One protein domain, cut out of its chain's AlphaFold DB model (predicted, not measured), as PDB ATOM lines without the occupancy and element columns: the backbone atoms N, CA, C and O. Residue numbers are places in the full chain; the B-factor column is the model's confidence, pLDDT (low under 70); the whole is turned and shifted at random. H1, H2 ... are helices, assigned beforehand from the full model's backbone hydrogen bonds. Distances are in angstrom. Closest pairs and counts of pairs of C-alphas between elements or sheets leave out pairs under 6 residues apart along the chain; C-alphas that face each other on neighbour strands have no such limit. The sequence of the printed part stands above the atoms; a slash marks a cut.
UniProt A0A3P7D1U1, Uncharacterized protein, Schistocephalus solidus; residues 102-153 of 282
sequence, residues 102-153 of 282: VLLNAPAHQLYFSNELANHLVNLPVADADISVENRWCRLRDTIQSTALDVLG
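This is residues 102 to 153 of the 282 residues of an uncharacterized protein of Schistocephalus solidus (UniProt A0A3P7D1U1). This is a long helical hairpin: H2 and H3 run opposite ways with their lines slightly crossed, and an unnamed loop joins them at one end. At the other end the short H1 folds back from the start of H2 toward the end of H3, while residues 129 to 135, from the loop and the first residues of H3, stick out at the loop end. The printed part has 52 residues with three named helices, H1, H2 and H3 in that order along the chain, and no named strand; the class is all helix. It is loose, with a radius of gyration of the C-alphas of 13.0 A, and its outline is a rod spanning 41 by 16 by 13 A.

H1, residues 102 to 105, and H2, residues 107 to 122, touch only at the corner by their tight link of one residue, and only just, with 3 pairs of C-alphas within 8 A. Their closest C-alphas are those of Leu 104 and Gln 110, 5.2 A apart, and H2 touches H1 with residues 109 to 110 alone. A short link of 10 residues joins H2 to H3, residues 133 to 152. H2 and H3 touch, with 11 pairs of C-alphas within 8 A, and form a helical hairpin. Their closest C-alphas are those of Phe 113 and Val 151, 6.2 A apart. They run opposite ways at a shallow tilt of 34.5 degrees, only just short of steep. H1 and H3 are close but not clearly touching; their closest C-alphas are those of Leu 103 and Leu 152, 6.5 A apart. In H2 and H3 every O i to N i+4 pair is within hydrogen-bond range; H1 is too short for such a pair, and its one O i to N i+3 pair is within range.

H1, Val 102 to Asn 105, begins with C-alpha 102 at (314.390, 166.290, 137.762). H2, Pro 107 to Val 122, measures 22.7 A from first to last C-alpha and ends with C-alpha 122 at (320.017, 188.414, 151.137). H3, Val 133 to Leu 152, is the longest helix at 27.9 A and ends with C-alpha 152 at (312.413, 170.850, 144.869).

The two C-alphas farthest apart are those of Ala 106 and Asp 130, at 41.0 A. The first and last printed C-alphas, those of Val 102 and Gly 153, are 10.6 A apart. The printed part has no cut and no long link. Residues 129 to 135, of which 133 to 135 belong to H3, stand free. The mean pLDDT of the printed part is 82.5, and residues 125 to 131 are under 70.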
ATOM      1  N   VAL A 102     315.130 166.329 139.035       83.62
ATOM      2  CA  VAL A 102     314.390 166.290 137.762       83.62
ATOM      3  C   VAL A 102     313.585 167.573 137.544       83.62
ATOM      4  O   VAL A 102     313.427 167.998 136.405       83.62
ATOM      5  N   LEU A 103     313.128 168.231 138.618       82.12
ATOM      6  CA  LEU A 103     312.391 169.496 138.515       82.12
ATOM      7  C   LEU A 103     313.252 170.629 137.947       82.12
ATOM      8  O   LEU A 103     312.721 171.515 137.288       82.12
ATOM      9  N   LEU A 104     314.576 170.565 138.119       84.38
ATOM     10  CA  LEU A 104     315.507 171.550 137.561       84.38
ATOM     11  C   LEU A 104     315.647 171.451 136.035       84.38
ATOM     12  O   LEU A 104     316.174 172.372 135.424       84.38
ATOM     13  N   ASN A 105     315.152 170.378 135.409       85.44
ATOM     14  CA  ASN A 105     315.116 170.279 133.949       85.44
ATOM     15  C   ASN A 105     314.059 171.214 133.331       85.44
ATOM     16  O   ASN A 105     314.091 171.457 132.127       85.44
ATOM     17  N   ALA A 106     313.117 171.724 134.131       88.69
ATOM     18  CA  ALA A 106     312.139 172.706 133.689       88.69
ATOM     19  C   ALA A 106     312.651 174.133 133.978       88.69
ATOM     20  O   ALA A 106     312.861 174.478 135.146       88.69
ATOM     21  N   PRO A 107     312.786 175.007 132.959       86.44
ATOM     22  CA  PRO A 107     313.370 176.340 133.134       86.44
ATOM     23  C   PRO A 107     312.563 177.227 134.095       86.44
ATOM     24  O   PRO A 107     313.138 178.017 134.837       86.44
ATOM     25  N   ALA A 108     311.240 177.045 134.164       85.25
ATOM     26  CA  ALA A 108     310.388 177.749 135.124       85.25
ATOM     27  C   ALA A 108     310.737 177.413 136.588       85.25
ATOM     28  O   ALA A 108     310.807 178.305 137.431       85.25
ATOM     29  N   HIS A 109     311.010 176.139 136.888       85.31
ATOM     30  CA  HIS A 109     311.403 175.707 138.232       85.31
ATOM     31  C   HIS A 109     312.832 176.128 138.580       85.31
ATOM     32  O   HIS A 109     313.100 176.451 139.735       85.31
ATOM     33  N   GLN A 110     313.731 176.185 137.595       86.06
ATOM     34  CA  GLN A 110     315.081 176.714 137.787       86.06
ATOM     35  C   GLN A 110     315.059 178.209 138.144       86.06
ATOM     36  O   GLN A 110     315.739 178.622 139.080       86.06
ATOM     37  N   LEU A 111     314.254 179.008 137.434       88.12
ATOM     38  CA  LEU A 111     314.100 180.441 137.711       88.12
ATOM     39  C   LEU A 111     313.465 180.692 139.081       88.12
ATOM     40  O   LEU A 111     313.964 181.511 139.848       88.12
ATOM     41  N   TYR A 112     312.410 179.946 139.416       90.19
ATOM     42  CA  TYR A 112     311.759 180.037 140.721       90.19
ATOM     43  C   TYR A 112     312.724 179.691 141.866       90.19
ATOM     44  O   TYR A 112     312.852 180.458 142.817       90.19
ATOM     45  N   PHE A 113     313.477 178.594 141.735       90.25
ATOM     46  CA  PHE A 113     314.492 178.212 142.718       90.25
ATOM     47  C   PHE A 113     315.593 179.269 142.864       90.25
ATOM     48  O   PHE A 113     316.000 179.579 143.980       90.25
ATOM     49  N   SER A 114     316.061 179.843 141.751       89.12
ATOM     50  CA  SER A 114     317.103 180.873 141.763       89.12
ATOM     51  C   SER A 114     316.649 182.142 142.482       89.12
ATOM     52  O   SER A 114     317.413 182.698 143.269       89.12
ATOM     53  N   ASN A 115     315.418 182.591 142.230       90.00
ATOM     54  CA  ASN A 115     314.868 183.777 142.883       90.00
ATOM     55  C   ASN A 115     314.708 183.549 144.388       90.00
ATOM     56  O   ASN A 115     315.090 184.405 145.182       90.00
ATOM     57  N   GLU A 116     314.227 182.373 144.784       89.38
ATOM     58  CA  GLU A 116     313.989 182.098 146.197       89.38
ATOM     59  C   GLU A 116     315.277 181.875 146.985       89.38
ATOM     60  O   GLU A 116     315.442 182.385 148.093       89.38
ATOM     61  N   LEU A 117     316.265 181.227 146.371       91.00
ATOM     62  CA  LEU A 117     317.606 181.138 146.937       91.00
ATOM     63  C   LEU A 117     318.243 182.527 147.085       91.00
ATOM     64  O   LEU A 117     318.830 182.808 148.129       91.00
ATOM     65  N   ALA A 118     318.088 183.420 146.104       88.88
ATOM     66  CA  ALA A 118     318.575 184.796 146.212       88.88
ATOM     67  C   ALA A 118     317.907 185.553 147.375       88.88
ATOM     68  O   ALA A 118     318.608 186.184 148.168       88.88
ATOM     69  N   ASN A 119     316.589 185.418 147.548       87.56
ATOM     70  CA  ASN A 119     315.851 186.026 148.659       87.56
ATOM     71  C   ASN A 119     316.357 185.538 150.028       87.56
ATOM     72  O   ASN A 119     316.566 186.335 150.946       87.56
ATOM     73  N   HIS A 120     316.597 184.235 150.181       86.00
ATOM     74  CA  HIS A 120     317.097 183.678 151.439       86.00
ATOM     75  C   HIS A 120     318.561 184.036 151.722       86.00
ATOM     76  O   HIS A 120     318.928 184.202 152.886       86.00
ATOM     77  N   LEU A 121     319.389 184.203 150.685       85.00
ATOM     78  CA  LEU A 121     320.782 184.631 150.837       85.00
ATOM     79  C   LEU A 121     320.917 186.113 151.212       85.00
ATOM     80  O   LEU A 121     321.830 186.454 151.959       85.00
ATOM     81  N   VAL A 122     320.019 186.988 150.751       82.81
ATOM     82  CA  VAL A 122     320.017 188.414 151.137       82.81
ATOM     83  C   VAL A 122     319.684 188.595 152.622       82.81
ATOM     84  O   VAL A 122     320.200 189.500 153.272       82.81
ATOM     85  N   ASN A 123     318.878 187.692 153.184       77.94
ATOM     86  CA  ASN A 123     318.480 187.714 154.592       77.94
ATOM     87  C   ASN A 123     319.472 187.003 155.533       77.94
ATOM     88  O   ASN A 123     319.175 186.831 156.717       77.94
ATOM     89  N   LEU A 124     320.646 186.577 155.047       75.81
ATOM     90  CA  LEU A 124     321.676 185.989 155.904       75.81
ATOM     91  C   LEU A 124     322.396 187.097 156.696       75.81
ATOM     92  O   LEU A 124     323.044 187.952 156.091       75.81
ATOM     93  N   PRO A 125     322.354 187.095 158.042       67.81
ATOM     94  CA  PRO A 125     323.063 188.093 158.831       67.81
ATOM     95  C   PRO A 125     324.578 187.900 158.672       67.81
ATOM     96  O   PRO A 125     325.153 186.913 159.134       67.81
ATOM     97  N   VAL A 126     325.222 188.849 157.989       61.34
ATOM     98  CA  VAL A 126     326.675 188.870 157.735       61.34
ATOM     99  C   VAL A 126     327.463 189.389 158.950       61.34
ATOM    100  O   VAL A 126     328.648 189.100 159.087       61.34
ATOM    101  N   ALA A 127     326.806 190.131 159.844       56.28
ATOM    102  CA  ALA A 127     327.441 190.999 160.836       56.28
ATOM    103  C   ALA A 127     327.604 190.379 162.235       56.28
ATOM    104  O   ALA A 127     327.423 191.074 163.229       56.28
ATOM    105  N   ASP A 128     327.934 189.093 162.335       56.53
ATOM    106  CA  ASP A 128     328.244 188.487 163.632       56.53
ATOM    107  C   ASP A 128     329.751 188.205 163.696       56.53
ATOM    108  O   ASP A 128     330.252 187.203 163.173       56.53
ATOM    109  N   ALA A 129     330.484 189.185 164.233       59.84
ATOM    110  CA  ALA A 129     331.947 189.233 164.254       59.84
ATOM    111  C   ALA A 129     332.585 188.103 165.090       59.84
ATOM    112  O   ALA A 129     333.782 187.858 164.950       59.84
ATOM    113  N   ASP A 130     331.781 187.367 165.866       62.56
ATOM    114  CA  ASP A 130     332.217 186.261 166.727       62.56
ATOM    115  C   ASP A 130     331.979 184.860 166.122       62.56
ATOM    116  O   ASP A 130     332.275 183.833 166.741       62.56
ATOM    117  N   ILE A 131     331.460 184.766 164.892       63.28
ATOM    118  CA  ILE A 131     331.148 183.476 164.266       63.28
ATOM    119  C   ILE A 131     332.334 182.930 163.466       63.28
ATOM    120  O   ILE A 131     332.693 183.442 162.405       63.28
ATOM    121  N   SER A 132     332.862 181.790 163.928       79.44
ATOM    122  CA  SER A 132     333.839 180.967 163.203       79.44
ATOM    123  C   SER A 132     333.420 180.706 161.749       79.44
ATOM    124  O   SER A 132     332.253 180.441 161.449       79.44
ATOM    125  N   VAL A 133     334.394 180.717 160.839       80.88
ATOM    126  CA  VAL A 133     334.222 180.419 159.407       80.88
ATOM    127  C   VAL A 133     333.431 179.124 159.183       80.88
ATOM    128  O   VAL A 133     332.557 179.084 158.318       80.88
ATOM    129  N   GLU A 134     333.649 178.103 160.014       80.94
ATOM    130  CA  GLU A 134     332.937 176.822 159.937       80.94
ATOM    131  C   GLU A 134     331.425 176.986 160.159       80.94
ATOM    132  O   GLU A 134     330.607 176.429 159.432       80.94
ATOM    133  N   ASN A 135     331.039 177.829 161.117       81.19
ATOM    134  CA  ASN A 135     329.638 178.112 161.420       81.19
ATOM    135  C   ASN A 135     328.976 178.933 160.303       81.19
ATOM    136  O   ASN A 135     327.799 178.721 160.006       81.19
ATOM    137  N   ARG A 136     329.720 179.828 159.638       80.94
ATOM    138  CA  ARG A 136     329.229 180.557 158.453       80.94
ATOM    139  C   ARG A 136     328.989 179.608 157.276       80.94
ATOM    140  O   ARG A 136     327.946 179.700 156.631       80.94
ATOM    141  N   TRP A 137     329.899 178.661 157.038       84.06
ATOM    142  CA  TRP A 137     329.729 177.624 156.015       84.06
ATOM    143  C   TRP A 137     328.575 176.671 156.318       84.06
ATOM    144  O   TRP A 137     327.826 176.328 155.403       84.06
ATOM    145  N   CYS A 138     328.399 176.266 157.578       83.81
ATOM    146  CA  CYS A 138     327.247 175.469 157.998       83.81
ATOM    147  C   CYS A 138     325.938 176.212 157.717       83.81
ATOM    148  O   CYS A 138     325.068 175.655 157.059       83.81
ATOM    149  N   ARG A 139     325.837 177.494 158.091       82.62
ATOM    150  CA  ARG A 139     324.643 178.311 157.821       82.62
ATOM    151  C   ARG A 139     324.335 178.420 156.334       82.62
ATOM    152  O   ARG A 139     323.210 178.159 155.937       82.62
ATOM    153  N   LEU A 140     325.332 178.744 155.510       86.75
ATOM    154  CA  LEU A 140     325.151 178.812 154.059       86.75
ATOM    155  C   LEU A 140     324.639 177.478 153.501       86.75
ATOM    156  O   LEU A 140     323.689 177.444 152.722       86.75
ATOM    157  N   ARG A 141     325.260 176.371 153.918       88.81
ATOM    158  CA  ARG A 141     324.865 175.025 153.499       88.81
ATOM    159  C   ARG A 141     323.433 174.706 153.922       88.81
ATOM    160  O   ARG A 141     322.685 174.189 153.098       88.81
ATOM    161  N   ASP A 142     323.057 175.021 155.155       87.19
ATOM    162  CA  ASP A 142     321.728 174.746 155.700       87.19
ATOM    163  C   ASP A 142     320.656 175.593 155.007       87.19
ATOM    164  O   ASP A 142     319.591 175.078 154.668       87.19
ATOM    165  N   THR A 143     320.945 176.863 154.703       88.75
ATOM    166  CA  THR A 143     320.061 177.722 153.903       88.75
ATOM    167  C   THR A 143     319.882 177.154 152.496       88.75
ATOM    168  O   THR A 143     318.756 176.932 152.072       88.75
ATOM    169  N   ILE A 144     320.967 176.798 151.800       88.81
ATOM    170  CA  ILE A 144     320.876 176.196 150.458       88.81
ATOM    171  C   ILE A 144     320.086 174.878 150.497       88.81
ATOM    172  O   ILE A 144     319.240 174.637 149.637       88.81
ATOM    173  N   GLN A 145     320.347 174.013 151.481       87.38
ATOM    174  CA  GLN A 145     319.672 172.721 151.606       87.38
ATOM    175  C   GLN A 145     318.191 172.867 151.964       87.38
ATOM    176  O   GLN A 145     317.372 172.149 151.396       87.38
ATOM    177  N   SER A 146     317.835 173.783 152.865       87.25
ATOM    178  CA  SER A 146     316.440 174.038 153.242       87.25
ATOM    179  C   SER A 146     315.645 174.667 152.098       87.25
ATOM    180  O   SER A 146     314.572 174.162 151.790       87.25
ATOM    181  N   THR A 147     316.194 175.655 151.385       88.56
ATOM    182  CA  THR A 147     315.543 176.224 150.194       88.56
ATOM    183  C   THR A 147     315.401 175.185 149.081       88.56
ATOM    184  O   THR A 147     314.353 175.081 148.448       88.56
ATOM    185  N   ALA A 148     316.425 174.352 148.854       89.31
ATOM    186  CA  ALA A 148     316.334 173.267 147.877       89.31
ATOM    187  C   ALA A 148     315.275 172.228 148.268       89.31
ATOM    188  O   ALA A 148     314.588 171.704 147.393       89.31
ATOM    189  N   LEU A 149     315.118 171.934 149.559       87.75
ATOM    190  CA  LEU A 149     314.068 171.044 150.051       87.75
ATOM    191  C   LEU A 149     312.672 171.649 149.914       87.75
ATOM    192  O   LEU A 149     311.761 170.919 149.539       87.75
ATOM    193  N   ASP A 150     312.506 172.939 150.188       86.25
ATOM    194  CA  ASP A 150     311.211 173.616 150.093       86.25
ATOM    195  C   ASP A 150     310.726 173.705 148.637       86.25
ATOM    196  O   ASP A 150     309.593 173.350 148.320       86.25
ATOM    197  N   VAL A 151     311.633 174.063 147.720       87.25
ATOM    198  CA  VAL A 151     311.303 174.252 146.301       87.25
ATOM    199  C   VAL A 151     311.273 172.939 145.515       87.25
ATOM    200  O   VAL A 151     310.353 172.706 144.729       87.25
ATOM    201  N   LEU A 152     312.287 172.078 145.668       87.50
ATOM    202  CA  LEU A 152     312.413 170.850 144.869       87.50
ATOM    203  C   LEU A 152     311.779 169.638 145.559       87.50
ATOM    204  O   LEU A 152     311.384 168.677 144.895       87.50
ATOM    205  N   GLY A 153     311.703 169.637 146.887       85.88
ATOM    206  CA  GLY A 153     311.252 168.481 147.649       85.88
ATOM    207  C   GLY A 153     312.130 167.238 147.466       85.88
ATOM    208  O   GLY A 153     313.191 167.228 146.830       85.88
TER     209      GLY A 153